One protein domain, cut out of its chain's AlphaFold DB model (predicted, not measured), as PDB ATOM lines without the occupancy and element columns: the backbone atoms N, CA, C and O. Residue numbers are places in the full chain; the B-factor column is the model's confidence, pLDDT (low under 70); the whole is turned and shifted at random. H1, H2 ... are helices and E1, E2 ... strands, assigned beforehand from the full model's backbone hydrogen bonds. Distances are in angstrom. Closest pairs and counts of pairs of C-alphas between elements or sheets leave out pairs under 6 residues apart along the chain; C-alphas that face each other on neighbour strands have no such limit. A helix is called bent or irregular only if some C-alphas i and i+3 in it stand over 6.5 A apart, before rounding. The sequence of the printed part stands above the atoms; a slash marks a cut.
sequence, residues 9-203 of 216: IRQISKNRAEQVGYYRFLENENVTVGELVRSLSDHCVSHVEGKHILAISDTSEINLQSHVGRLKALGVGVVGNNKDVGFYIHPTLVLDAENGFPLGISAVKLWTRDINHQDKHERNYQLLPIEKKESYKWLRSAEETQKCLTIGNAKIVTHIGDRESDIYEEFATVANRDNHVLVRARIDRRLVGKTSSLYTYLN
ATOM      1  N   ILE A   9      76.148 -38.566  32.098       89.50
ATOM      2  CA  ILE A   9      74.875 -38.993  31.482       89.50
ATOM      3  C   ILE A   9      73.900 -39.480  32.562       89.50
ATOM      4  O   ILE A   9      72.732 -39.102  32.566       89.50
ATOM      5  N   ARG A  10      74.392 -40.244  33.544       88.06
ATOM      6  CA  ARG A  10      73.585 -40.724  34.672       88.06
ATOM      7  C   ARG A  10      73.019 -39.587  35.530       88.06
ATOM      8  O   ARG A  10      71.899 -39.713  36.001       88.06
ATOM      9  N   GLN A  11      73.776 -38.514  35.758       88.19
ATOM     10  CA  GLN A  11      73.339 -37.387  36.595       88.19
ATOM     11  C   GLN A  11      72.359 -36.458  35.876       88.19
ATOM     12  O   GLN A  11      71.491 -35.882  36.524       88.19
ATOM     13  N   ILE A  12      72.490 -36.302  34.555       89.12
ATOM     14  CA  ILE A  12      71.571 -35.465  33.768       89.12
ATOM     15  C   ILE A  12      70.283 -36.191  33.375       89.12
ATOM     16  O   ILE A  12      69.317 -35.542  32.986       89.12
ATOM     17  N   SER A  13      70.259 -37.521  33.480       92.69
ATOM     18  CA  SER A  13      69.069 -38.324  33.202       92.69
ATOM     19  C   SER A  13      68.106 -38.289  34.383       92.69
ATOM     20  O   SER A  13      68.488 -38.580  35.515       92.69
ATOM     21  N   LYS A  14      66.826 -38.018  34.125       93.56
ATOM     22  CA  LYS A  14      65.748 -38.075  35.120       93.56
ATOM     23  C   LYS A  14      65.397 -39.514  35.489       93.56
ATOM     24  O   LYS A  14      64.962 -39.775  36.606       93.56
ATOM     25  N   ASN A  15      65.540 -40.450  34.547       95.31
ATOM     26  CA  ASN A  15      65.242 -41.866  34.752       95.31
ATOM     27  C   ASN A  15      66.082 -42.778  33.836       95.31
ATOM     28  O   ASN A  15      66.825 -42.320  32.968       95.31
ATOM     29  N   ARG A  16      65.948 -44.098  34.027       95.25
ATOM     30  CA  ARG A  16      66.696 -45.109  33.262       95.25
ATOM     31  C   ARG A  16      66.378 -45.093  31.764       95.25
ATOM     32  O   ARG A  16      67.278 -45.342  30.970       95.25
ATOM     33  N   ALA A  17      65.131 -44.827  31.377       97.06
ATOM     34  CA  ALA A  17      64.750 -44.787  29.967       97.06
ATOM     35  C   ALA A  17      65.447 -43.626  29.242       97.06
ATOM     36  O   ALA A  17      66.010 -43.830  28.170       97.06
ATOM     37  N   GLU A  18      65.498 -42.448  29.868       95.81
ATOM     38  CA  GLU A  18      66.224 -41.285  29.351       95.81
ATOM     39  C   GLU A  18      67.735 -41.547  29.276       95.81
ATOM     40  O   GLU A  18      68.350 -41.288  28.245       95.81
ATOM     41  N   GLN A  19      68.315 -42.171  30.308       95.69
ATOM     42  CA  GLN A  19      69.727 -42.567  30.305       95.69
ATOM     43  C   GLN A  19      70.061 -43.483  29.122       95.69
ATOM     44  O   GLN A  19      71.036 -43.248  28.410       95.69
ATOM     45  N   VAL A  20      69.256 -44.527  28.900       96.12
ATOM     46  CA  VAL A  20      69.424 -45.441  27.759       96.12
ATOM     47  C   VAL A  20      69.237 -44.699  26.436       96.12
ATOM     48  O   VAL A  20      69.972 -44.966  25.489       96.12
ATOM     49  N   GLY A  21      68.300 -43.750  26.372       96.81
ATOM     50  CA  GLY A  21      68.102 -42.876  25.217       96.81
ATOM     51  C   GLY A  21      69.351 -42.066  24.866       96.81
ATOM     52  O   GLY A  21      69.773 -42.086  23.714       96.81
ATOM     53  N   TYR A  22      69.992 -41.428  25.850       94.81
ATOM     54  CA  TYR A  22      71.229 -40.671  25.633       94.81
ATOM     55  C   TYR A  22      72.378 -41.545  25.129       94.81
ATOM     56  O   TYR A  22      73.048 -41.163  24.173       94.81
ATOM     57  N   TYR A  23      72.586 -42.731  25.710       93.62
ATOM     58  CA  TYR A  23      73.611 -43.652  25.204       93.62
ATOM     59  C   TYR A  23      73.311 -44.104  23.773       93.62
ATOM     60  O   TYR A  23      74.191 -44.023  22.924       93.62
ATOM     61  N   ARG A  24      72.062 -44.484  23.472       95.81
ATOM     62  CA  ARG A  24      71.656 -44.857  22.107       95.81
ATOM     63  C   ARG A  24      71.867 -43.727  21.107       95.81
ATOM     64  O   ARG A  24      72.257 -44.005  19.984       95.81
ATOM     65  N   PHE A  25      71.604 -42.481  21.498       94.75
ATOM     66  CA  PHE A  25      71.847 -41.319  20.647       94.75
ATOM     67  C   PHE A  25      73.343 -41.134  20.355       94.75
ATOM     68  O   PHE A  25      73.712 -40.976  19.199       94.75
ATOM     69  N   LEU A  26      74.201 -41.208  21.378       90.81
ATOM     70  CA  LEU A  26      75.653 -41.039  21.227       90.81
ATOM     71  C   LEU A  26      76.344 -42.219  20.523       90.81
ATOM     72  O   LEU A  26      77.422 -42.046  19.965       90.81
ATOM     73  N   GLU A  27      75.750 -43.412  20.568       90.44
ATOM     74  CA  GLU A  27      76.239 -44.611  19.875       90.44
ATOM     75  C   GLU A  27      75.605 -44.810  18.488       90.44
ATOM     76  O   GLU A  27      75.906 -45.792  17.813       90.44
ATOM     77  N   ASN A  28      74.723 -43.907  18.051       94.56
ATOM     78  CA  ASN A  28      74.080 -44.001  16.746       94.56
ATOM     79  C   ASN A  28      75.055 -43.585  15.637       94.56
ATOM     80  O   ASN A  28      75.519 -42.450  15.612       94.56
ATOM     81  N   GLU A  29      75.304 -44.472  14.674       92.62
ATOM     82  CA  GLU A  29      76.193 -44.205  13.532       92.62
ATOM     83  C   GLU A  29      75.692 -43.067  12.624       92.62
ATOM     84  O   GLU A  29      76.489 -42.437  11.933       92.62
ATOM     85  N   ASN A  30      74.389 -42.757  12.671       94.06
ATOM     86  CA  ASN A  30      73.790 -41.610  11.980       94.06
ATOM     87  C   ASN A  30      73.925 -40.289  12.755       94.06
ATOM     88  O   ASN A  30      73.378 -39.285  12.323       94.06
ATOM     89  N   VAL A  31      74.552 -40.289  13.936       93.69
ATOM     90  CA  VAL A  31      74.871 -39.073  14.694       93.69
ATOM     91  C   VAL A  31      76.371 -38.863  14.592       93.69
ATOM     92  O   VAL A  31      77.164 -39.342  15.403       93.69
ATOM     93  N   THR A  32      76.779 -38.158  13.547       93.56
ATOM     94  CA  THR A  32      78.191 -37.911  13.272       93.56
ATOM     95  C   THR A  32      78.692 -36.655  13.982       93.56
ATOM     96  O   THR A  32      77.956 -35.700  14.235       93.56
ATOM     97  N   VAL A  33      80.002 -36.600  14.237       91.38
ATOM     98  CA  VAL A  33      80.670 -35.368  14.697       91.38
ATOM     99  C   VAL A  33      80.379 -34.203  13.746       91.38
ATOM    100  O   VAL A  33      80.141 -33.089  14.201       91.38
ATOM    101  N   GLY A  34      80.371 -34.457  12.435       94.12
ATOM    102  CA  GLY A  34      80.082 -33.438  11.428       94.12
ATOM    103  C   GLY A  34      78.690 -32.826  11.589       94.12
ATOM    104  O   GLY A  34      78.557 -31.608  11.522       94.12
ATOM    105  N   GLU A  35      77.669 -33.638  11.865       94.75
ATOM    106  CA  GLU A  35      76.303 -33.155  12.108       94.75
ATOM    107  C   GLU A  35      76.180 -32.379  13.418       94.75
ATOM    108  O   GLU A  35      75.502 -31.354  13.451       94.75
ATOM    109  N   LEU A  36      76.874 -32.803  14.479       94.88
ATOM    110  CA  LEU A  36      76.907 -32.057  15.740       94.88
ATOM    111  C   LEU A  36      77.551 -30.677  15.551       94.88
ATOM    112  O   LEU A  36      77.001 -29.669  15.994       94.88
ATOM    113  N   VAL A  37      78.685 -30.614  14.847       95.62
ATOM    114  CA  VAL A  37      79.365 -29.349  14.527       95.62
ATOM    115  C   VAL A  37      78.500 -28.475  13.626       95.62
ATOM    116  O   VAL A  37      78.379 -27.277  13.875       95.62
ATOM    117  N   ARG A  38      77.848 -29.063  12.617       95.38
ATOM    118  CA  ARG A  38      76.903 -28.345  11.761       95.38
ATOM    119  C   ARG A  38      75.751 -27.764  12.574       95.38
ATOM    120  O   ARG A  38      75.455 -26.593  12.409       95.38
ATOM    121  N   SER A  39      75.147 -28.535  13.477       96.12
ATOM    122  CA  SER A  39      74.052 -28.043  14.317       96.12
ATOM    123  C   SER A  39      74.477 -26.856  15.187       96.12
ATOM    124  O   SER A  39      73.683 -25.937  15.371       96.12
ATOM    125  N   LEU A  40      75.705 -26.863  15.718       96.38
ATOM    126  CA  LEU A  40      76.258 -25.728  16.466       96.38
ATOM    127  C   LEU A  40      76.451 -24.500  15.567       96.38
ATOM    128  O   LEU A  40      76.045 -23.400  15.941       96.38
ATOM    129  N   SER A  41      77.024 -24.710  14.381       97.06
ATOM    130  CA  SER A  41      77.279 -23.661  13.391       97.06
ATOM    131  C   SER A  41      75.979 -23.036  12.883       97.06
ATOM    132  O   SER A  41      75.829 -21.820  12.947       97.06
ATOM    133  N   ASP A  42      74.994 -23.849  12.490       97.50
ATOM    134  CA  ASP A  42      73.683 -23.399  12.007       97.50
ATOM    135  C   ASP A  42      72.940 -22.598  13.094       97.50
ATOM    136  O   ASP A  42      72.335 -21.565  12.807       97.50
ATOM    137  N   HIS A  43      73.042 -23.019  14.361       97.56
ATOM    138  CA  HIS A  43      72.522 -22.240  15.484       97.56
ATOM    139  C   HIS A  43      73.270 -20.915  15.646       97.56
ATOM    140  O   HIS A  43      72.644 -19.893  15.878       97.56
ATOM    141  N   CYS A  44      74.598 -20.888  15.546       98.19
ATOM    142  CA  CYS A  44      75.343 -19.632  15.615       98.19
ATOM    143  C   CYS A  44      74.912 -18.673  14.493       98.19
ATOM    144  O   CYS A  44      74.572 -17.524  14.764       98.19
ATOM    145  N   VAL A  45      74.836 -19.173  13.258       97.94
ATOM    146  CA  VAL A  45      74.442 -18.426  12.057       97.94
ATOM    147  C   VAL A  45      73.049 -17.800  12.185       97.94
ATOM    148  O   VAL A  45      72.843 -16.694  11.697       97.94
ATOM    149  N   SER A  46      72.098 -18.427  12.882       98.00
ATOM    150  CA  SER A  46      70.762 -17.837  13.067       98.00
ATOM    151  C   SER A  46      70.715 -16.639  14.030       98.00
ATOM    152  O   SER A  46      69.672 -15.999  14.143       98.00
ATOM    153  N   HIS A  47      71.823 -16.304  14.705       97.69
ATOM    154  CA  HIS A  47      71.893 -15.228  15.704       97.69
ATOM    155  C   HIS A  47      72.770 -14.032  15.288       97.69
ATOM    156  O   HIS A  47      72.947 -13.108  16.085       97.69
ATOM    157  N   VAL A  48      73.334 -14.024  14.073       98.31
ATOM    158  CA  VAL A  48      74.326 -13.008  13.649       98.31
ATOM    159  C   VAL A  48      73.777 -11.903  12.740       98.31
ATOM    160  O   VAL A  48      74.522 -10.980  12.411       98.31
ATOM    161  N   GLU A  49      72.502 -11.962  12.346       98.38
ATOM    162  CA  GLU A  49      71.915 -11.052  11.352       98.38
ATOM    163  C   GLU A  49      72.140  -9.570  11.688       98.38
ATOM    164  O   GLU A  49      71.817  -9.094  12.776       98.38
ATOM    165  N   GLY A  50      72.726  -8.836  10.736       98.19
ATOM    166  CA  GLY A  50      73.003  -7.403  10.835       98.19
ATOM    167  C   GLY A  50      74.120  -7.015  11.811       98.19
ATOM    168  O   GLY A  50      74.444  -5.829  11.917       98.19
ATOM    169  N   LYS A  51      74.738  -7.975  12.508       98.38
ATOM    170  CA  LYS A  51      75.723  -7.711  13.568       98.38
ATOM    171  C   LYS A  51      77.147  -7.611  13.034       98.38
ATOM    172  O   LYS A  51      77.522  -8.279  12.072       98.38
ATOM    173  N   HIS A  52      77.969  -6.810  13.706       98.56
ATOM    174  CA  HIS A  52      79.418  -7.004  13.688       98.56
ATOM    175  C   HIS A  52      79.743  -8.077  14.725       98.56
ATOM    176  O   HIS A  52      79.376  -7.935  15.889       98.56
ATOM    177  N   ILE A  53      80.391  -9.157  14.300       98.75
ATOM    178  CA  ILE A  53      80.736 -10.272  15.178       98.75
ATOM    179  C   ILE A  53      82.246 -10.424  15.358       98.75
ATOM    180  O   ILE A  53      83.037 -10.153  14.451       98.75
ATOM    181  N   LEU A  54      82.633 -10.899  16.538       98.81
ATOM    182  CA  LEU A  54      83.998 -11.261  16.901       98.81
ATOM    183  C   LEU A  54      84.116 -12.785  16.900       98.81
ATOM    184  O   LEU A  54      83.468 -13.448  17.705       98.81
ATOM    185  N   ALA A  55      84.930 -13.334  16.005       98.69
ATOM    186  CA  ALA A  55      85.157 -14.765  15.852       98.69
ATOM    187  C   ALA A  55      86.491 -15.156  16.494       98.69
ATOM    188  O   ALA A  55      87.550 -15.062  15.878       98.69
ATOM    189  N   ILE A  56      86.438 -15.561  17.759       98.69
ATOM    190  CA  ILE A  56      87.613 -15.862  18.578       98.69
ATOM    191  C   ILE A  56      87.934 -17.347  18.455       98.69
ATOM    192  O   ILE A  56      87.129 -18.187  18.857       98.69
ATOM    193  N   SER A  57      89.115 -17.665  17.928       98.31
ATOM    194  CA  SER A  57      89.569 -19.048  17.763       98.31
ATOM    195  C   SER A  57      90.784 -19.334  18.639       98.31
ATOM    196  O   SER A  57      91.672 -18.495  18.779       98.31
ATOM    197  N   ASP A  58      90.834 -20.531  19.218       97.81
ATOM    198  CA  ASP A  58      91.994 -21.015  19.971       97.81
ATOM    199  C   ASP A  58      92.079 -22.544  19.892       97.81
ATOM    200  O   ASP A  58      91.161 -23.208  19.418       97.81
ATOM    201  N   THR A  59      93.194 -23.132  20.316       97.31
ATOM    202  CA  THR A  59      93.391 -24.584  20.336       97.31
ATOM    203  C   THR A  59      93.478 -25.102  21.757       97.31
ATOM    204  O   THR A  59      94.248 -24.604  22.567       97.31
ATOM    205  N   SER A  60      92.763 -26.188  22.027       96.19
ATOM    206  CA  SER A  60      92.907 -26.952  23.258       96.19
ATOM    207  C   SER A  60      93.129 -28.432  22.954       96.19
ATOM    208  O   SER A  60      92.954 -28.896  21.822       96.19
ATOM    209  N   GLU A  61      93.516 -29.184  23.974       94.94
ATOM    210  CA  GLU A  61      93.633 -30.635  23.923       94.94
ATOM    211  C   GLU A  61      92.704 -31.273  24.953       94.94
ATOM    212  O   GLU A  61      92.569 -30.808  26.084       94.94
ATOM    213  N   ILE A  62      92.051 -32.357  24.549       93.88
ATOM    214  CA  ILE A  62      91.235 -33.188  25.422       93.88
ATOM    215  C   ILE A  62      92.086 -34.386  25.827       93.88
ATOM    216  O   ILE A  62      92.240 -35.343  25.065       93.88
ATOM    217  N   ASN A  63      92.663 -34.312  27.025       92.81
ATOM    218  CA  ASN A  63      93.469 -35.383  27.601       92.81
ATOM    219  C   ASN A  63      92.560 -36.480  28.179       92.81
ATOM    220  O   ASN A  63      91.717 -36.226  29.040       92.81
ATOM    221  N   LEU A  64      92.742 -37.708  27.699       92.31
ATOM    222  CA  LEU A  64      91.979 -38.895  28.082       92.31
ATOM    223  C   LEU A  64      92.873 -39.997  28.666       92.31
ATOM    224  O   LEU A  64      92.446 -41.151  28.766       92.31
ATOM    225  N   GLN A  65      94.097 -39.669  29.090       92.44
ATOM    226  CA  GLN A  65      95.080 -40.648  29.556       92.44
ATOM    227  C   GLN A  65      94.562 -41.494  30.731       92.44
ATOM    228  O   GLN A  65      94.753 -42.708  30.776       92.44
ATOM    229  N   SER A  66      93.827 -40.879  31.660       91.62
ATOM    230  CA  SER A  66      93.209 -41.562  32.810       91.62
ATOM    231  C   SER A  66      92.038 -42.490  32.434       91.62
ATOM    232  O   SER A  66      91.503 -43.218  33.280       91.62
ATOM    233  N   HIS A  67      91.619 -42.476  31.168       88.19
ATOM    234  CA  HIS A  67      90.477 -43.224  30.656       88.19
ATOM    235  C   HIS A  67      90.857 -44.335  29.677       88.19
ATOM    236  O   HIS A  67      89.968 -45.104  29.328       88.19
ATOM    237  N   VAL A  68      92.132 -44.488  29.298       87.62
ATOM    238  CA  VAL A  68      92.596 -45.428  28.253       87.62
ATOM    239  C   VAL A  68      92.013 -46.839  28.388       87.62
ATOM    240  O   VAL A  68      91.499 -47.373  27.412       87.62
ATOM    241  N   GLY A  69      91.971 -47.413  29.596       86.31
ATOM    242  CA  GLY A  69      91.394 -48.750  29.834       86.31
ATOM    243  C   GLY A  69      89.876 -48.873  29.608       86.31
ATOM    244  O   GLY A  69      89.318 -49.954  29.763       86.31
ATOM    245  N   ARG A  70      89.190 -47.771  29.290       86.06
ATOM    246  CA  ARG A  70      87.745 -47.678  29.025       86.06
ATOM    247  C   ARG A  70      87.430 -47.111  27.636       86.06
ATOM    248  O   ARG A  70      86.255 -46.997  27.294       86.06
ATOM    249  N   LEU A  71      88.441 -46.719  26.859       84.44
ATOM    250  CA  LEU A  71      88.251 -46.159  25.524       84.44
ATOM    251  C   LEU A  71      88.193 -47.276  24.482       84.44
ATOM    252  O   LEU A  71      88.928 -48.260  24.553       84.44
ATOM    253  N   LYS A  72      87.353 -47.087  23.463       75.75
ATOM    254  CA  LYS A  72      87.528 -47.792  22.189       75.75
ATOM    255  C   LYS A  72      88.758 -47.179  21.503       75.75
ATOM    256  O   LYS A  72      88.944 -45.969  21.571       75.75
ATOM    257  N   ALA A  73      89.579 -47.986  20.833       66.81
ATOM    258  CA  ALA A  73      90.815 -47.517  20.186       66.81
ATOM    259  C   ALA A  73      90.588 -46.519  19.025       66.81
ATOM    260  O   ALA A  73      91.539 -45.931  18.520       66.81
ATOM    261  N   LEU A  74      89.342 -46.333  18.580       72.31
ATOM    262  CA  LEU A  74      89.001 -45.483  17.445       72.31
ATOM    263  C   LEU A  74      88.920 -44.001  17.853       72.31
ATOM    264  O   LEU A  74      88.238 -43.659  18.816       72.31
ATOM    265  N   GLY A  75      89.545 -43.119  17.069       74.00
ATOM    266  CA  GLY A  75      89.345 -41.665  17.172       74.00
ATOM    267  C   GLY A  75      90.189 -40.942  18.227       74.00
ATOM    268  O   GLY A  75      89.947 -39.764  18.477       74.00
ATOM    269  N   VAL A  76      91.185 -41.609  18.814       85.00
ATOM    270  CA  VAL A  76      92.161 -41.006  19.736       85.00
ATOM    271  C   VAL A  76      93.583 -41.182  19.210       85.00
ATOM    272  O   VAL A  76      93.872 -42.120  18.472       85.00
ATOM    273  N   GLY A  77      94.466 -40.255  19.567       91.44
ATOM    274  CA  GLY A  77      95.895 -40.304  19.267       91.44
ATOM    275  C   GLY A  77      96.688 -39.752  20.443       91.44
ATOM    276  O   GLY A  77      96.257 -39.908  21.584       91.44
ATOM    277  N   VAL A  78      97.811 -39.087  20.177       91.31
ATOM    278  CA  VAL A  78      98.600 -38.403  21.215       91.31
ATOM    279  C   VAL A  78      98.356 -36.891  21.231       91.31
ATOM    280  O   VAL A  78      98.094 -36.284  20.188       91.31
ATOM    281  N   VAL A  79      98.443 -36.288  22.419       91.44
ATOM    282  CA  VAL A  79      98.323 -34.829  22.630       91.44
ATOM    283  C   VAL A  79      99.698 -34.153  22.772       91.44
ATOM    284  O   VAL A  79     100.702 -34.708  22.328       91.44
ATOM    285  N   GLY A  80      99.782 -32.937  23.331       86.44
ATOM    286  CA  GLY A  80     100.938 -32.034  23.210       86.44
ATOM    287  C   GLY A  80     102.262 -32.577  23.725       86.44
ATOM    288  O   GLY A  80     103.316 -32.172  23.238       86.44
ATOM    289  N   ASN A  81     102.218 -33.524  24.660       88.81
ATOM    290  CA  ASN A  81     103.400 -34.190  25.197       88.81
ATOM    291  C   ASN A  81     103.850 -35.421  24.380       88.81
ATOM    292  O   ASN A  81     104.810 -36.081  24.777       88.81
ATOM    293  N   ASN A  82     103.161 -35.736  23.275       87.31
ATOM    294  CA  ASN A  82     103.369 -36.898  22.405       87.31
ATOM    295  C   ASN A  82     103.326 -38.256  23.131       87.31
ATOM    296  O   ASN A  82     103.906 -39.232  22.657       87.31
ATOM    297  N   LYS A  83     102.667 -38.324  24.294       88.44
ATOM    298  CA  LYS A  83     102.592 -39.527  25.139       88.44
ATOM    299  C   LYS A  83     101.170 -39.819  25.593       88.44
ATOM    300  O   LYS A  83     100.723 -40.957  25.501       88.44
ATOM    301  N   ASP A  84     100.481 -38.797  26.083       92.25
ATOM    302  CA  ASP A  84      99.150 -38.934  26.651       92.25
ATOM    303  C   ASP A  84      98.121 -39.138  25.543       92.25
ATOM    304  O   ASP A  84      98.151 -38.463  24.510       92.25
ATOM    305  N   VAL A  85      97.187 -40.058  25.783       92.62
ATOM    306  CA  VAL A  85      96.100 -40.355  24.851       92.62
ATOM    307  C   VAL A  85      95.054 -39.247  24.886       92.62
ATOM    308  O   VAL A  85      94.582 -38.858  25.954       92.62
ATOM    309  N   GLY A  86      94.640 -38.774  23.715       93.75
ATOM    310  CA  GLY A  86      93.616 -37.746  23.585       93.75
ATOM    311  C   GLY A  86      93.429 -37.261  22.153       93.75
ATOM    312  O   GLY A  86      93.750 -37.961  21.190       93.75
ATOM    313  N   PHE A  87      92.882 -36.057  22.011       94.31
ATOM    314  CA  PHE A  87      92.699 -35.390  20.722       94.31
ATOM    315  C   PHE A  87      92.730 -33.867  20.877       94.31
ATOM    316  O   PHE A  87      92.594 -33.336  21.978       94.31
ATOM    317  N   TYR A  88      92.890 -33.160  19.764       96.06
ATOM    318  CA  TYR A  88      92.866 -31.704  19.710       96.06
ATOM    319  C   TYR A  88      91.504 -31.176  19.291       96.06
ATOM    320  O   TYR A  88      90.809 -31.779  18.467       96.06
ATOM    321  N   ILE A  89      91.170 -30.003  19.818       97.19
ATOM    322  CA  ILE A  89      90.007 -29.218  19.431       97.19
ATOM    323  C   ILE A  89      90.427 -27.784  19.128       97.19
ATOM    324  O   ILE A  89      91.198 -27.178  19.865       97.19
ATOM    325  N   HIS A  90      89.900 -27.238  18.040       98.12
ATOM    326  CA  HIS A  90      90.042 -25.834  17.681       98.12
ATOM    327  C   HIS A  90      88.653 -25.266  17.380       98.12
ATOM    328  O   HIS A  90      88.155 -25.442  16.262       98.12
ATOM    329  N   PRO A  91      87.959 -24.725  18.395       98.19
ATOM    330  CA  PRO A  91      86.660 -24.106  18.220       98.19
ATOM    331  C   PRO A  91      86.790 -22.608  17.921       98.19
ATOM    332  O   PRO A  91      87.744 -21.958  18.350       98.19
ATOM    333  N   THR A  92      85.772 -22.055  17.266       98.69
ATOM    334  CA  THR A  92      85.601 -20.611  17.077       98.69
ATOM    335  C   THR A  92      84.353 -20.144  17.809       98.69
ATOM    336  O   THR A  92      83.233 -20.494  17.433       98.69
ATOM    337  N   LEU A  93      84.551 -19.359  18.866       98.69
ATOM    338  CA  LEU A  93      83.489 -18.716  19.630       98.69
ATOM    339  C   LEU A  93      83.128 -17.381  18.986       98.69
ATOM    340  O   LEU A  93      83.994 -16.532  18.779       98.69
ATOM    341  N   VAL A  94      81.842 -17.180  18.725       98.69
ATOM    342  CA  VAL A  94      81.323 -15.939  18.155       98.69
ATOM    343  C   VAL A  94      80.687 -15.086  19.241       98.69
ATOM    344  O   VAL A  94      79.799 -15.552  19.959       98.69
ATOM    345  N   LEU A  95      81.110 -13.828  19.325       98.75
ATOM    346  CA  LEU A  95      80.519 -12.805  20.184       98.75
ATOM    347  C   LEU A  95      79.934 -11.667  19.345       98.75
ATOM    348  O   LEU A  95      80.438 -11.355  18.267       98.75
ATOM    349  N   ASP A  96      78.909 -11.006  19.867       98.44
ATOM    350  CA  ASP A  96      78.464  -9.701  19.380       98.44
ATOM    351  C   ASP A  96      79.517  -8.636  19.745       98.44
ATOM    352  O   ASP A  96      79.897  -8.507  20.911       98.44
ATOM    353  N   ALA A  97      80.019  -7.891  18.758       98.31
ATOM    354  CA  ALA A  97      81.081  -6.910  18.972       98.31
ATOM    355  C   ALA A  97      80.637  -5.698  19.807       98.31
ATOM    356  O   ALA A  97      81.481  -5.045  20.417       98.31
ATOM    357  N   GLU A  98      79.337  -5.391  19.850       97.75
ATOM    358  CA  GLU A  98      78.817  -4.223  20.566       97.75
ATOM    359  C   GLU A  98      78.778  -4.449  22.082       97.75
ATOM    360  O   GLU A  98      79.113  -3.560  22.863       97.75
ATOM    361  N   ASN A  99      78.372  -5.646  22.508       96.81
ATOM    362  CA  ASN A  99      78.065  -5.939  23.912       96.81
ATOM    363  C   ASN A  99      78.819  -7.157  24.478       96.81
ATOM    364  O   ASN A  99      78.721  -7.433  25.675       96.81
ATOM    365  N   GLY A 100      79.572  -7.886  23.650       97.06
ATOM    366  CA  GLY A 100      80.331  -9.070  24.052       97.06
ATOM    367  C   GLY A 100      79.481 -10.315  24.322       97.06
ATOM    368  O   GLY A 100      79.997 -11.288  24.876       97.06
ATOM    369  N   PHE A 101      78.194 -10.314  23.970       97.94
ATOM    370  CA  PHE A 101      77.303 -11.445  24.214       97.94
ATOM    371  C   PHE A 101      77.684 -12.652  23.337       97.94
ATOM    372  O   PHE A 101      77.831 -12.489  22.123       97.94
ATOM    373  N   PRO A 102      77.812 -13.870  23.901       98.12
ATOM    374  CA  PRO A 102      78.094 -15.067  23.114       98.12
ATOM    375  C   PRO A 102      76.920 -15.467  22.215       98.12
ATOM    376  O   PRO A 102      75.839 -15.787  22.702       98.12
ATOM    377  N   LEU A 103      77.151 -15.504  20.901       98.12
ATOM    378  CA  LEU A 103      76.154 -15.868  19.886       98.12
ATOM    379  C   LEU A 103      76.203 -17.356  19.510       98.12
ATOM    380  O   LEU A 103      75.229 -17.899  18.993       98.12
ATOM    381  N   GLY A 104      77.319 -18.037  19.776       98.00
ATOM    382  CA  GLY A 104      77.454 -19.476  19.548       98.00
ATOM    383  C   GLY A 104      78.846 -19.883  19.080       98.00
ATOM    384  O   GLY A 104      79.807 -19.130  19.212       98.00
ATOM    385  N   ILE A 105      78.945 -21.098  18.539       98.44
ATOM    386  CA  ILE A 105      80.178 -21.657  17.980       98.44
ATOM    387  C   ILE A 105      80.006 -21.766  16.465       98.44
ATOM    388  O   ILE A 105      79.150 -22.521  16.011       98.44
ATOM    389  N   SER A 106      80.801 -21.034  15.682       98.19
ATOM    390  CA  SER A 106      80.700 -21.044  14.212       98.19
ATOM    391  C   SER A 106      81.453 -22.204  13.571       98.19
ATOM    392  O   SER A 106      81.037 -22.707  12.527       98.19
ATOM    393  N   ALA A 107      82.543 -22.647  14.197       97.94
ATOM    394  CA  ALA A 107      83.405 -23.702  13.689       97.94
ATOM    395  C   ALA A 107      83.965 -24.557  14.829       97.94
ATOM    396  O   ALA A 107      84.237 -24.068  15.925       97.94
ATOM    397  N   VAL A 108      84.164 -25.847  14.556       97.75
ATOM    398  CA  VAL A 108      84.914 -26.759  15.424       97.75
ATOM    399  C   VAL A 108      85.735 -27.685  14.547       97.75
ATOM    400  O   VAL A 108      85.192 -28.448  13.745       97.75
ATOM    401  N   LYS A 109      87.054 -27.667  14.730       96.19
ATOM    402  CA  LYS A 109      87.954 -28.638  14.112       96.19
ATOM    403  C   LYS A 109      88.480 -29.611  15.160       96.19
ATOM    404  O   LYS A 109      89.068 -29.199  16.152       96.19
ATOM    405  N   LEU A 110      88.297 -30.905  14.900       95.25
ATOM    406  CA  LEU A 110      88.872 -32.000  15.683       95.25
ATOM    407  C   LEU A 110      89.927 -32.739  14.860       95.25
ATOM    408  O   LEU A 110      89.761 -32.917  13.645       95.25
ATOM    409  N   TRP A 111      91.011 -33.153  15.514       93.75
ATOM    410  CA  TRP A 111      92.031 -34.026  14.932       93.75
ATOM    411  C   TRP A 111      92.843 -34.736  16.016       93.75
ATOM    412  O   TRP A 111      92.826 -34.362  17.188       93.75
ATOM    413  N   THR A 112      93.581 -35.757  15.604       92.38
ATOM    414  CA  THR A 112      94.528 -36.499  16.435       92.38
ATOM    415  C   THR A 112      95.897 -36.497  15.767       92.38
ATOM    416  O   THR A 112      96.011 -36.276  14.558       92.38
ATOM    417  N   ARG A 113      96.950 -36.745  16.550       91.19
ATOM    418  CA  ARG A 113      98.274 -37.094  16.024       91.19
ATOM    419  C   ARG A 113      98.506 -38.584  16.215       91.19
ATOM    420  O   ARG A 113      98.174 -39.124  17.269       91.19
ATOM    421  N   ASP A 114      99.073 -39.234  15.206       87.31
ATOM    422  CA  ASP A 114      99.504 -40.625  15.330       87.31
ATOM    423  C   ASP A 114     100.630 -40.736  16.373       87.31
ATOM    424  O   ASP A 114     101.462 -39.833  16.499       87.31
ATOM    425  N   ILE A 115     100.667 -41.838  17.122       83.38
ATOM    426  CA  ILE A 115     101.716 -42.084  18.119       83.38
ATOM    427  C   ILE A 115     103.108 -42.186  17.481       83.38
ATOM    428  O   ILE A 115     104.093 -41.787  18.092       83.38
ATOM    429  N   ASN A 116     103.173 -42.646  16.232       82.31
ATOM    430  CA  ASN A 116     104.390 -42.769  15.436       82.31
ATOM    431  C   ASN A 116     104.550 -41.606  14.444       82.31
ATOM    432  O   ASN A 116     105.259 -41.745  13.445       82.31
ATOM    433  N   HIS A 117     103.853 -40.479  14.647       80.38
ATOM    434  CA  HIS A 117     103.995 -39.348  13.736       80.38
ATOM    435  C   HIS A 117     105.433 -38.819  13.746       80.38
ATOM    436  O   HIS A 117     106.057 -38.659  14.793       80.38
ATOM    437  N   GLN A 118     105.924 -38.511  12.551       79.31
ATOM    438  CA  GLN A 118     107.213 -37.864  12.359       79.31
ATOM    439  C   GLN A 118     107.203 -36.437  12.904       79.31
ATOM    440  O   GLN A 118     106.188 -35.728  12.815       79.31
ATOM    441  N   ASP A 119     108.351 -35.991  13.400       78.56
ATOM    442  CA  ASP A 119     108.497 -34.631  13.899       78.56
ATOM    443  C   ASP A 119     108.509 -33.578  12.765       78.56
ATOM    444  O   ASP A 119     108.431 -33.870  11.565       78.56
ATOM    445  N   LYS A 120     108.556 -32.289  13.130       74.06
ATOM    446  CA  LYS A 120     108.509 -31.190  12.147       74.06
ATOM    447  C   LYS A 120     109.725 -31.162  11.213       74.06
ATOM    448  O   LYS A 120     109.594 -30.672  10.089       74.06
ATOM    449  N   HIS A 121     110.882 -31.628  11.672       71.50
ATOM    450  CA  HIS A 121     112.105 -31.662  10.878       71.50
ATOM    451  C   HIS A 121     112.046 -32.808   9.873       71.50
ATOM    452  O   HIS A 121     112.231 -32.575   8.682       71.50
ATOM    453  N   GLU A 122     111.668 -33.999  10.331       69.56
ATOM    454  CA  GLU A 122     111.500 -35.194   9.499       69.56
ATOM    455  C   GLU A 122     110.478 -34.980   8.375       69.56
ATOM    456  O   GLU A 122     110.655 -35.457   7.255       69.56
ATOM    457  N   ARG A 123     109.429 -34.193   8.639       76.06
ATOM    458  CA  ARG A 123     108.380 -33.879   7.656       76.06
ATOM    459  C   ARG A 123     108.723 -32.743   6.689       76.06
ATOM    460  O   ARG A 123     107.860 -32.378   5.889       76.06
ATOM    461  N   ASN A 124     109.913 -32.138   6.777       80.00
ATOM    462  CA  ASN A 124     110.273 -30.921   6.038       80.00
ATOM    463  C   ASN A 124     109.174 -29.846   6.130       80.00
ATOM    464  O   ASN A 124     108.764 -29.260   5.126       80.00
ATOM    465  N   TYR A 125     108.673 -29.601   7.348       82.12
ATOM    466  CA  TYR A 125     107.422 -28.873   7.585       82.12
ATOM    467  C   TYR A 125     107.341 -27.525   6.860       82.12
ATOM    468  O   TYR A 125     106.270 -27.141   6.409       82.12
ATOM    469  N   GLN A 126     108.458 -26.810   6.713       80.25
ATOM    470  CA  GLN A 126     108.498 -25.505   6.045       80.25
ATOM    471  C   GLN A 126     108.061 -25.572   4.573       80.25
ATOM    472  O   GLN A 126     107.343 -24.676   4.131       80.25
ATOM    473  N   LEU A 127     108.413 -26.650   3.865       87.25
ATOM    474  CA  LEU A 127     108.125 -26.860   2.442       87.25
ATOM    475  C   LEU A 127     106.702 -27.368   2.177       87.25
ATOM    476  O   LEU A 127     106.270 -27.412   1.029       87.25
ATOM    477  N   LEU A 128     105.970 -27.769   3.220       88.94
ATOM    478  CA  LEU A 128     104.608 -28.264   3.053       88.94
ATOM    479  C   LEU A 128     103.646 -27.125   2.663       88.94
ATOM    480  O   LEU A 128     103.730 -26.034   3.243       88.94
ATOM    481  N   PRO A 129     102.678 -27.389   1.765       92.25
ATOM    482  CA  PRO A 129     101.521 -26.516   1.571       92.25
ATOM    483  C   PRO A 129     100.789 -26.267   2.891       92.25
ATOM    484  O   PRO A 129     100.802 -27.131   3.779       92.25
ATOM    485  N   ILE A 130     100.154 -25.100   3.028       91.94
ATOM    486  CA  ILE A 130      99.493 -24.717   4.279       91.94
ATOM    487  C   ILE A 130      98.444 -25.751   4.687       91.94
ATOM    488  O   ILE A 130      98.442 -26.165   5.834       91.94
ATOM    489  N   GLU A 131      97.690 -26.313   3.747       92.88
ATOM    490  CA  GLU A 131      96.623 -27.301   3.952       92.88
ATOM    491  C   GLU A 131      97.114 -28.624   4.566       92.88
ATOM    492  O   GLU A 131      96.326 -29.411   5.096       92.88
ATOM    493  N   LYS A 132      98.421 -28.901   4.488       90.94
ATOM    494  CA  LYS A 132      99.065 -30.082   5.092       90.94
ATOM    495  C   LYS A 132      99.679 -29.789   6.465       90.94
ATOM    496  O   LYS A 132     100.144 -30.716   7.139       90.94
ATOM    497  N   LYS A 133      99.701 -28.519   6.872       92.31
ATOM    498  CA  LYS A 133     100.208 -28.030   8.155       92.31
ATOM    499  C   LYS A 133      99.063 -27.930   9.163       92.31
ATOM    500  O   LYS A 133      97.944 -27.568   8.819       92.31
ATOM    501  N   GLU A 134      99.349 -28.174  10.440       92.69
ATOM    502  CA  GLU A 134      98.340 -27.993  11.497       92.69
ATOM    503  C   GLU A 134      97.919 -26.527  11.653       92.69
ATOM    504  O   GLU A 134      96.802 -26.253  12.080       92.69
ATOM    505  N   SER A 135      98.774 -25.577  11.258       93.81
ATOM    506  CA  SER A 135      98.429 -24.152  11.219       93.81
ATOM    507  C   SER A 135      97.277 -23.830  10.260       93.81
ATOM    508  O   SER A 135      96.661 -22.784  10.420       93.81
ATOM    509  N   TYR A 136      96.913 -24.727   9.334       96.25
ATOM    510  CA  TYR A 136      95.703 -24.581   8.515       96.25
ATOM    511  C   TYR A 136      94.410 -24.521   9.335       96.25
ATOM    512  O   TYR A 136      93.391 -24.061   8.833       96.25
ATOM    513  N   LYS A 137      94.435 -24.964  10.602       96.56
ATOM    514  CA  LYS A 137      93.299 -24.838  11.529       96.56
ATOM    515  C   LYS A 137      92.740 -23.409  11.585       96.56
ATOM    516  O   LYS A 137      91.524 -23.269  11.658       96.56
ATOM    517  N   TRP A 138      93.601 -22.392  11.480       97.50
ATOM    518  CA  TRP A 138      93.220 -20.976  11.496       97.50
ATOM    519  C   TRP A 138      92.411 -20.603  10.249       97.50
ATOM    520  O   TRP A 138      91.228 -20.289  10.365       97.50
ATOM    521  N   LEU A 139      92.990 -20.820   9.061       97.00
ATOM    522  CA  LEU A 139      92.329 -20.584   7.774       97.00
ATOM    523  C   LEU A 139      91.010 -21.338   7.646       97.00
ATOM    524  O   LEU A 139      89.990 -20.758   7.291       97.00
ATOM    525  N   ARG A 140      91.006 -22.625   7.999       96.56
ATOM    526  CA  ARG A 140      89.796 -23.445   7.940       96.56
ATOM    527  C   ARG A 140      88.694 -22.905   8.852       96.56
ATOM    528  O   ARG A 140      87.525 -22.958   8.498       96.56
ATOM    529  N   SER A 141      89.045 -22.410  10.034       97.06
ATOM    530  CA  SER A 141      88.053 -21.874  10.973       97.06
ATOM    531  C   SER A 141      87.506 -20.528  10.515       97.06
ATOM    532  O   SER A 141      86.304 -20.280  10.645       97.06
ATOM    533  N   ALA A 142      88.355 -19.699   9.903       97.12
ATOM    534  CA  ALA A 142      87.931 -18.479   9.234       97.12
ATOM    535  C   ALA A 142      86.988 -18.778   8.053       97.12
ATOM    536  O   ALA A 142      85.906 -18.198   7.990       97.12
ATOM    537  N   GLU A 143      87.342 -19.725   7.175       95.88
ATOM    538  CA  GLU A 143      86.516 -20.187   6.044       95.88
ATOM    539  C   GLU A 143      85.129 -20.662   6.506       95.88
ATOM    540  O   GLU A 143      84.108 -20.225   5.979       95.88
ATOM    541  N   GLU A 144      85.063 -21.520   7.528       96.81
ATOM    542  CA  GLU A 144      83.787 -22.008   8.069       96.81
ATOM    543  C   GLU A 144      82.962 -20.873   8.701       96.81
ATOM    544  O   GLU A 144      81.743 -20.817   8.532       96.81
ATOM    545  N   THR A 145      83.619 -19.924   9.373       97.69
ATOM    546  CA  THR A 145      82.957 -18.772  10.005       97.69
ATOM    547  C   THR A 145      82.398 -17.776   8.987       97.69
ATOM    548  O   THR A 145      81.437 -17.071   9.293       97.69
ATOM    549  N   GLN A 146      82.900 -17.743   7.750       95.12
ATOM    550  CA  GLN A 146      82.338 -16.886   6.697       95.12
ATOM    551  C   GLN A 146      80.872 -17.214   6.367       95.12
ATOM    552  O   GLN A 146      80.167 -16.355   5.837       95.12
ATOM    553  N   LYS A 147      80.355 -18.391   6.759       94.75
ATOM    554  CA  LYS A 147      78.912 -18.699   6.721       94.75
ATOM    555  C   LYS A 147      78.068 -17.697   7.511       94.75
ATOM    556  O   LYS A 147      76.935 -17.420   7.127       94.75
ATOM    557  N   CYS A 148      78.619 -17.099   8.568       93.25
ATOM    558  CA  CYS A 148      77.955 -16.026   9.304       93.25
ATOM    559  C   CYS A 148      77.668 -14.809   8.409       93.25
ATOM    560  O   CYS A 148      76.630 -14.180   8.575       93.25
ATOM    561  N   LEU A 149      78.534 -14.505   7.434       93.19
ATOM    562  CA  LEU A 149      78.278 -13.465   6.431       93.19
ATOM    563  C   LEU A 149      77.307 -13.960   5.361       93.19
ATOM    564  O   LEU A 149      76.291 -13.325   5.111       93.19
ATOM    565  N   THR A 150      77.628 -15.087   4.720       94.88
ATOM    566  CA  THR A 150      76.951 -15.513   3.484       94.88
ATOM    567  C   THR A 150      75.559 -16.093   3.709       94.88
ATOM    568  O   THR A 150      74.725 -16.023   2.811       94.88
ATOM    569  N   ILE A 151      75.308 -16.670   4.886       96.62
ATOM    570  CA  ILE A 151      74.030 -17.289   5.262       96.62
ATOM    571  C   ILE A 151      73.370 -16.492   6.386       96.62
ATOM    572  O   ILE A 151      72.171 -16.241   6.347       96.62
ATOM    573  N   GLY A 152      74.154 -16.097   7.391       96.81
ATOM    574  CA  GLY A 152      73.647 -15.418   8.584       96.81
ATOM    575  C   GLY A 152      73.415 -13.920   8.412       96.81
ATOM    576  O   GLY A 152      72.916 -13.293   9.339       96.81
ATOM    577  N   ASN A 153      73.789 -13.334   7.267       97.81
ATOM    578  CA  ASN A 153      73.723 -11.893   7.012       97.81
ATOM    579  C   ASN A 153      74.405 -11.045   8.102       97.81
ATOM    580  O   ASN A 153      73.958  -9.934   8.410       97.81
ATOM    581  N   ALA A 154      75.490 -11.543   8.705       98.31
ATOM    582  CA  ALA A 154      76.353 -10.707   9.527       98.31
ATOM    583  C   ALA A 154      76.867  -9.528   8.692       98.31
ATOM    584  O   ALA A 154      77.114  -9.641   7.492       98.31
ATOM    585  N   LYS A 155      77.039  -8.378   9.338       98.00
ATOM    586  CA  LYS A 155      77.515  -7.160   8.684       98.00
ATOM    587  C   LYS A 155      79.029  -7.184   8.486       98.00
ATOM    588  O   LYS A 155      79.512  -6.776   7.438       98.00
ATOM    589  N   ILE A 156      79.764  -7.596   9.519       98.38
ATOM    590  CA  ILE A 156      81.233  -7.653   9.563       98.38
ATOM    591  C   ILE A 156      81.631  -8.841  10.442       98.38
ATOM    592  O   ILE A 156      81.003  -9.077  11.476       98.38
ATOM    593  N   VAL A 157      82.707  -9.537  10.082       98.56
ATOM    594  CA  VAL A 157      83.360 -10.544  10.930       98.56
ATOM    595  C   VAL A 157      84.778 -10.096  11.237       98.56
ATOM    596  O   VAL A 157      85.546  -9.823  10.320       98.56
ATOM    597  N   THR A 158      85.156 -10.049  12.511       98.69
ATOM    598  CA  THR A 158      86.557  -9.900  12.920       98.69
ATOM    599  C   THR A 158      87.067 -11.221  13.475       98.69
ATOM    600  O   THR A 158      86.665 -11.634  14.561       98.69
ATOM    601  N   HIS A 159      87.959 -11.871  12.733       98.50
ATOM    602  CA  HIS A 159      88.648 -13.095  13.133       98.50
ATOM    603  C   HIS A 159      89.758 -12.744  14.121       98.50
ATOM    604  O   HIS A 159      90.619 -11.913  13.825       98.50
ATOM    605  N   ILE A 160      89.711 -13.336  15.310       98.62
ATOM    606  CA  ILE A 160      90.633 -13.055  16.408       98.62
ATOM    607  C   ILE A 160      91.404 -14.322  16.746       98.62
ATOM    608  O   ILE A 160      90.812 -15.362  17.046       98.62
ATOM    609  N   GLY A 161      92.727 -14.199  16.756       97.19
ATOM    610  CA  GLY A 161      93.630 -15.273  17.133       97.19
ATOM    611  C   GLY A 161      94.827 -14.764  17.925       97.19
ATOM    612  O   GLY A 161      95.192 -13.582  17.913       97.19
ATOM    613  N   ASP A 162      95.447 -15.683  18.656       97.06
ATOM    614  CA  ASP A 162      96.634 -15.393  19.441       97.06
ATOM    615  C   ASP A 162      97.899 -15.356  18.555       97.06
ATOM    616  O   ASP A 162      97.845 -15.319  17.325       97.06
ATOM    617  N   ARG A 163      99.078 -15.379  19.179       96.75
ATOM    618  CA  ARG A 163     100.358 -15.322  18.461       96.75
ATOM    619  C   ARG A 163     100.636 -16.524  17.547       96.75
ATOM    620  O   ARG A 163     101.550 -16.446  16.728       96.75
ATOM    621  N   GLU A 164      99.938 -17.649  17.714       95.81
ATOM    622  CA  GLU A 164     100.058 -18.798  16.810       95.81
ATOM    623  C   GLU A 164      99.372 -18.555  15.465       95.81
ATOM    624  O   GLU A 164      99.749 -19.188  14.477       95.81
ATOM    625  N   SER A 165      98.397 -17.645  15.424       95.50
ATOM    626  CA  SER A 165      97.685 -17.258  14.203       95.50
ATOM    627  C   SER A 165      98.429 -16.212  13.360       95.50
ATOM    628  O   SER A 165      97.969 -15.859  12.280       95.50
ATOM    629  N   ASP A 166      99.611 -15.745  13.793       96.31
ATOM    630  CA  ASP A 166     100.478 -14.848  13.009       96.31
ATOM    631  C   ASP A 166     101.173 -15.597  11.856       96.31
ATOM    632  O   ASP A 166     102.395 -15.786  11.825       96.31
ATOM    633  N   ILE A 167     100.367 -16.039  10.893       93.81
ATOM    634  CA  ILE A 167     100.765 -16.689   9.644       93.81
ATOM    635  C   ILE A 167     100.412 -15.773   8.469       93.81
ATOM    636  O   ILE A 167      99.444 -15.025   8.521       93.81
ATOM    637  N   TYR A 168     101.238 -15.774   7.420       92.50
ATOM    638  CA  TYR A 168     101.055 -14.841   6.299       92.50
ATOM    639  C   TYR A 168      99.738 -15.090   5.561       92.50
ATOM    640  O   TYR A 168      99.056 -14.147   5.174       92.50
ATOM    641  N   GLU A 169      99.387 -16.362   5.404       94.62
ATOM    642  CA  GLU A 169      98.212 -16.813   4.682       94.62
ATOM    643  C   GLU A 169      96.924 -16.255   5.298       94.62
ATOM    644  O   GLU A 169      96.067 -15.810   4.551       94.62
ATOM    645  N   GLU A 170      96.827 -16.166   6.630       93.75
ATOM    646  CA  GLU A 170      95.671 -15.578   7.329       93.75
ATOM    647  C   GLU A 170      95.419 -14.136   6.864       93.75
ATOM    648  O   GLU A 170      94.327 -13.784   6.423       93.75
ATOM    649  N   PHE A 171      96.460 -13.300   6.870       93.81
ATOM    650  CA  PHE A 171      96.348 -11.915   6.412       93.81
ATOM    651  C   PHE A 171      96.078 -11.809   4.909       93.81
ATOM    652  O   PHE A 171      95.420 -10.867   4.475       93.81
ATOM    653  N   ALA A 172      96.614 -12.736   4.113       94.31
ATOM    654  CA  ALA A 172      96.532 -12.685   2.658       94.31
ATOM    655  C   ALA A 172      95.195 -13.193   2.100       94.31
ATOM    656  O   ALA A 172      94.785 -12.737   1.034       94.31
ATOM    657  N   THR A 173      94.535 -14.139   2.776       94.44
ATOM    658  CA  THR A 173      93.340 -14.815   2.242       94.44
ATOM    659  C   THR A 173      92.063 -14.522   3.021       94.44
ATOM    660  O   THR A 173      90.989 -14.525   2.421       94.44
ATOM    661  N   VAL A 174      92.148 -14.250   4.327       95.69
ATOM    662  CA  VAL A 174      90.955 -14.023   5.159       95.69
ATOM    663  C   VAL A 174      90.511 -12.567   5.101       95.69
ATOM    664  O   VAL A 174      89.318 -12.291   4.983       95.69
ATOM    665  N   ALA A 175      91.456 -11.626   5.166       95.31
ATOM    666  CA  ALA A 175      91.140 -10.205   5.226       95.31
ATOM    667  C   ALA A 175      90.533  -9.691   3.906       95.31
ATOM    668  O   ALA A 175      91.124  -9.808   2.834       95.31
ATOM    669  N   ASN A 176      89.359  -9.070   3.986       95.19
ATOM    670  CA  ASN A 176      88.697  -8.375   2.886       95.19
ATOM    671  C   ASN A 176      87.794  -7.250   3.434       95.19
ATOM    672  O   ASN A 176      87.956  -6.812   4.571       95.19
ATOM    673  N   ARG A 177      86.859  -6.738   2.624       96.00
ATOM    674  CA  ARG A 177      85.969  -5.630   3.014       96.00
ATOM    675  C   ARG A 177      85.170  -5.931   4.290       96.00
ATOM    676  O   ARG A 177      85.105  -5.074   5.172       96.00
ATOM    677  N   ASP A 178      84.613  -7.138   4.378       97.38
ATOM    678  CA  ASP A 178      83.660  -7.537   5.423       97.38
ATOM    679  C   ASP A 178      84.255  -8.578   6.395       97.38
ATOM    680  O   ASP A 178      83.638  -8.922   7.403       97.38
ATOM    681  N   ASN A 179      85.479  -9.048   6.125       97.69
ATOM    682  CA  ASN A 179      86.270  -9.915   7.001       97.69
ATOM    683  C   ASN A 179      87.534  -9.190   7.452       97.69
ATOM    684  O   ASN A 179      88.407  -8.877   6.645       97.69
ATOM    685  N   HIS A 180      87.662  -8.946   8.748       98.00
ATOM    686  CA  HIS A 180      88.837  -8.330   9.355       98.00
ATOM    687  C   HIS A 180      89.605  -9.368  10.167       98.00
ATOM    688  O   HIS A 180      89.032 -10.350  10.629       98.00
ATOM    689  N   VAL A 181      90.897  -9.133  10.367       97.88
ATOM    690  CA  VAL A 181      91.786 -10.027  11.115       97.88
ATOM    691  C   VAL A 181      92.449  -9.226  12.234       97.88
ATOM    692  O   VAL A 181      93.050  -8.181  11.981       97.88
ATOM    693  N   LEU A 182      92.341  -9.711  13.470       97.88
ATOM    694  CA  LEU A 182      93.002  -9.162  14.650       97.88
ATOM    695  C   LEU A 182      93.860 -10.249  15.294       97.88
ATOM    696  O   LEU A 182      93.372 -11.137  15.986       97.88
ATOM    697  N   VAL A 183      95.166 -10.152  15.067       96.94
ATOM    698  CA  VAL A 183      96.134 -11.174  15.463       96.94
ATOM    699  C   VAL A 183      97.239 -10.544  16.291       96.94
ATOM    700  O   VAL A 183      97.772  -9.482  15.952       96.94
ATOM    701  N   ARG A 184      97.624 -11.216  17.379       96.69
ATOM    702  CA  ARG A 184      98.786 -10.797  18.165       96.69
ATOM    703  C   ARG A 184     100.066 -11.095  17.385       96.69
ATOM    704  O   ARG A 184     100.418 -12.253  17.195       96.69
ATOM    705  N   ALA A 185     100.799 -10.055  16.998       95.19
ATOM    706  CA  ALA A 185     102.063 -10.218  16.288       95.19
ATOM    707  C   ALA A 185     103.078 -11.061  17.091       95.19
ATOM    708  O   ALA A 185     103.278 -10.874  18.296       95.19
ATOM    709  N   ARG A 186     103.723 -11.992  16.389       95.31
ATOM    710  CA  ARG A 186     104.830 -12.847  16.832       95.31
ATOM    711  C   ARG A 186     106.081 -12.586  15.998       95.31
ATOM    712  O   ARG A 186     107.184 -12.602  16.542       95.31
ATOM    713  N   ILE A 187     105.915 -12.396  14.693       92.88
ATOM    714  CA  ILE A 187     106.980 -12.258  13.704       92.88
ATOM    715  C   ILE A 187     107.236 -10.772  13.456       92.88
ATOM    716  O   ILE A 187     106.338 -10.031  13.064       92.88
ATOM    717  N   ASP A 188     108.487 -10.342  13.629       95.00
ATOM    718  CA  ASP A 188     108.900  -8.986  13.262       95.00
ATOM    719  C   ASP A 188     109.079  -8.886  11.739       95.00
ATOM    720  O   ASP A 188     110.128  -9.210  11.173       95.00
ATOM    721  N   ARG A 189     107.996  -8.524  11.047       93.50
ATOM    722  CA  ARG A 189     107.924  -8.510   9.579       93.50
ATOM    723  C   ARG A 189     108.588  -7.259   9.001       93.50
ATOM    724  O   ARG A 189     108.560  -6.182   9.593       93.50
ATOM    725  N   ARG A 190     109.154  -7.382   7.797       95.00
ATOM    726  CA  ARG A 190     109.597  -6.225   7.004       95.00
ATOM    727  C   ARG A 190     108.383  -5.489   6.448       95.00
ATOM    728  O   ARG A 190     107.452  -6.123   5.958       95.00
ATOM    729  N   LEU A 191     108.415  -4.163   6.507       94.06
ATOM    730  CA  LEU A 191     107.366  -3.320   5.945       94.06
ATOM    731  C   LEU A 191     107.731  -2.912   4.516       94.06
ATOM    732  O   LEU A 191     108.867  -2.522   4.237       94.06
ATOM    733  N   VAL A 192     106.761  -2.983   3.605       93.88
ATOM    734  CA  VAL A 192     106.952  -2.563   2.211       93.88
ATOM    735  C   VAL A 192     107.279  -1.069   2.170       93.88
ATOM    736  O   VAL A 192     106.602  -0.256   2.795       93.88
ATOM    737  N   GLY A 193     108.338  -0.704   1.445       94.81
ATOM    738  CA  GLY A 193     108.765   0.691   1.298       94.81
ATOM    739  C   GLY A 193     109.395   1.310   2.552       94.81
ATOM    740  O   GLY A 193     109.586   2.525   2.592       94.81
ATOM    741  N   LYS A 194     109.727   0.514   3.578       92.75
ATOM    742  CA  LYS A 194     110.460   0.970   4.768       92.75
ATOM    743  C   LYS A 194     111.755   0.183   4.936       92.75
ATOM    744  O   LYS A 194     111.856  -0.982   4.567       92.75
ATOM    745  N   THR A 195     112.749   0.826   5.538       92.69
ATOM    746  CA  THR A 195     114.020   0.189   5.908       92.69
ATOM    747  C   THR A 195     113.921  -0.561   7.242       92.69
ATOM    748  O   THR A 195     114.633  -1.546   7.456       92.69
ATOM    749  N   SER A 196     113.017  -0.134   8.127       94.81
ATOM    750  CA  SER A 196     112.760  -0.732   9.439       94.81
ATOM    751  C   SER A 196     111.758  -1.895   9.390       94.81
ATOM    752  O   SER A 196     110.942  -2.021   8.474       94.81
ATOM    753  N   SER A 197     111.850  -2.780  10.384       96.50
ATOM    754  CA  SER A 197     110.866  -3.833  10.654       96.50
ATOM    755  C   SER A 197     109.654  -3.290  11.422       96.50
ATOM    756  O   SER A 197     109.693  -2.165  11.927       96.50
ATOM    757  N   LEU A 198     108.580  -4.080  11.505       95.62
ATOM    758  CA  LEU A 198     107.308  -3.718  12.133       95.62
ATOM    759  C   LEU A 198     107.490  -3.153  13.546       95.62
ATOM    760  O   LEU A 198     107.007  -2.058  13.825       95.62
ATOM    761  N   TYR A 199     108.202  -3.858  14.428       96.25
ATOM    762  CA  TYR A 199     108.351  -3.423  15.823       96.25
ATOM    763  C   TYR A 199     109.166  -2.138  15.942       96.25
ATOM    764  O   TYR A 199     108.799  -1.232  16.690       96.25
ATOM    765  N   THR A 200     110.240  -2.027  15.157       96.75
ATOM    766  CA  THR A 200     111.075  -0.820  15.133       96.75
ATOM    767  C   THR A 200     110.274   0.380  14.638       96.75
ATOM    768  O   THR A 200     110.337   1.455  15.227       96.75
ATOM    769  N   TYR A 201     109.494   0.193  13.573       96.19
ATOM    770  CA  TYR A 201     108.640   1.229  13.011       96.19
ATOM    771  C   TYR A 201     107.560   1.687  13.998       96.19
ATOM    772  O   TYR A 201     107.382   2.893  14.173       96.19
ATOM    773  N   LEU A 202     106.869   0.750  14.659       94.69
ATOM    774  CA  LEU A 202     105.809   1.055  15.625       94.69
ATOM    775  C   LEU A 202     106.336   1.795  16.861       94.69
ATOM    776  O   LEU A 202     105.710   2.761  17.283       94.69
ATOM    777  N   ASN A 203     107.510   1.422  17.384       95.12
ATOM    778  CA  ASN A 203     108.135   2.118  18.520       95.12
ATOM    779  C   ASN A 203     108.505   3.581  18.226       95.12
ATOM    780  O   ASN A 203     108.690   4.362  19.153       95.12
TER     781      ASN A 203
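This is residues 9 to 203 of the 216 residues of the protein "Transposase" of Trichormus variabilis NIES-23 (UniProt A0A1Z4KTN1). A strongly twisted sheet of six strands, E1 to E6, curls round one helix, H5, while H3 lies beside its edge strand E4. Away from this core, at opposite ends of the longest span, lie the pair H1 and H2 and, past a long link, H8; residues 24 to 32, of which 24 to 26 belong to H2, stand free. The 195 printed residues hold eight named helices and six named strands, in the order H1 H2 H3 E1 E2 H4 E3 E4 H5 H6 E5 H7 E6 H8. The sheet is branched and mixed, the class is mixed helices and strands, and the whole is loose, with a radius of gyration of the C-alphas of 20.1 A and spans of 70 by 47 by 26 A.

H1, residues 9 to 12, touches H2, residues 16 to 26; their closest C-alphas, Arg 10 and Gln 19, are 6.1 A apart. H3, residues 33 to 45, stands at the sheet's level; its Ser 41 and Ser 106 of E4, residues 102 to 111, have the closest C-alphas, 4.4 A apart. E1, residues 52 to 57, runs on into E2, residues 60 to 63, at 42 degrees. Both lie on one side of E3, residues 85 to 96, and E4 on the other side, each antiparallel to E3; N 54 and O 95, N 62 and O 87, and N 90 and O 109 are each 2.8 A apart. E3 and E4 form a hairpin. H4, residues 65 to 70, only grazes the sheet and is irregular, with C-alphas 66 and 69 8.0 A apart. The sheet curls round H5, residues 136 to 145, whose Thr 145 has its C-alpha 5.3 A from that of Ser 106, the closest pair with E4. H6, residues 147 to 150, only grazes the sheet. E5, residues 156 to 161, is parallel to E1, with N 55 and O 158 2.8 A apart, and to E6, residues 179 to 183, with N 180 and O 157 2.8 A apart. E5, H7, residues 168 to 173, and E6 form a strand-helix-strand unit, two parallel neighbour strands with a helix between, its crossover right-handed. H8, residues 198 to 203, touches no helix and is not on the sheet. Every O i to N i+4 pair is within hydrogen-bond range in H2, H3, H5, H7 and H8; H4 has 0 of 2, but 2 of 3 O i to N i+3 pairs; H1 and H6 are too short for an i+4 pair.

H1 begins at C-alpha 9, (74.875, -38.993, 31.482). From first to last C-alpha H3 measures 18.2 A, E3 35.8 A and E4 24.9 A. H8 ends at C-alpha 203, (108.135, 2.118, 18.520).

The C-alphas of Arg 16 and Thr 195, the two farthest apart, are 71.0 A apart. The printed part has no cut. The links H4 to E3, E4 to H5 and E6 to H8 are long. Mean pLDDT of the printed part is 93.4; residues 73 and 122 are under 70.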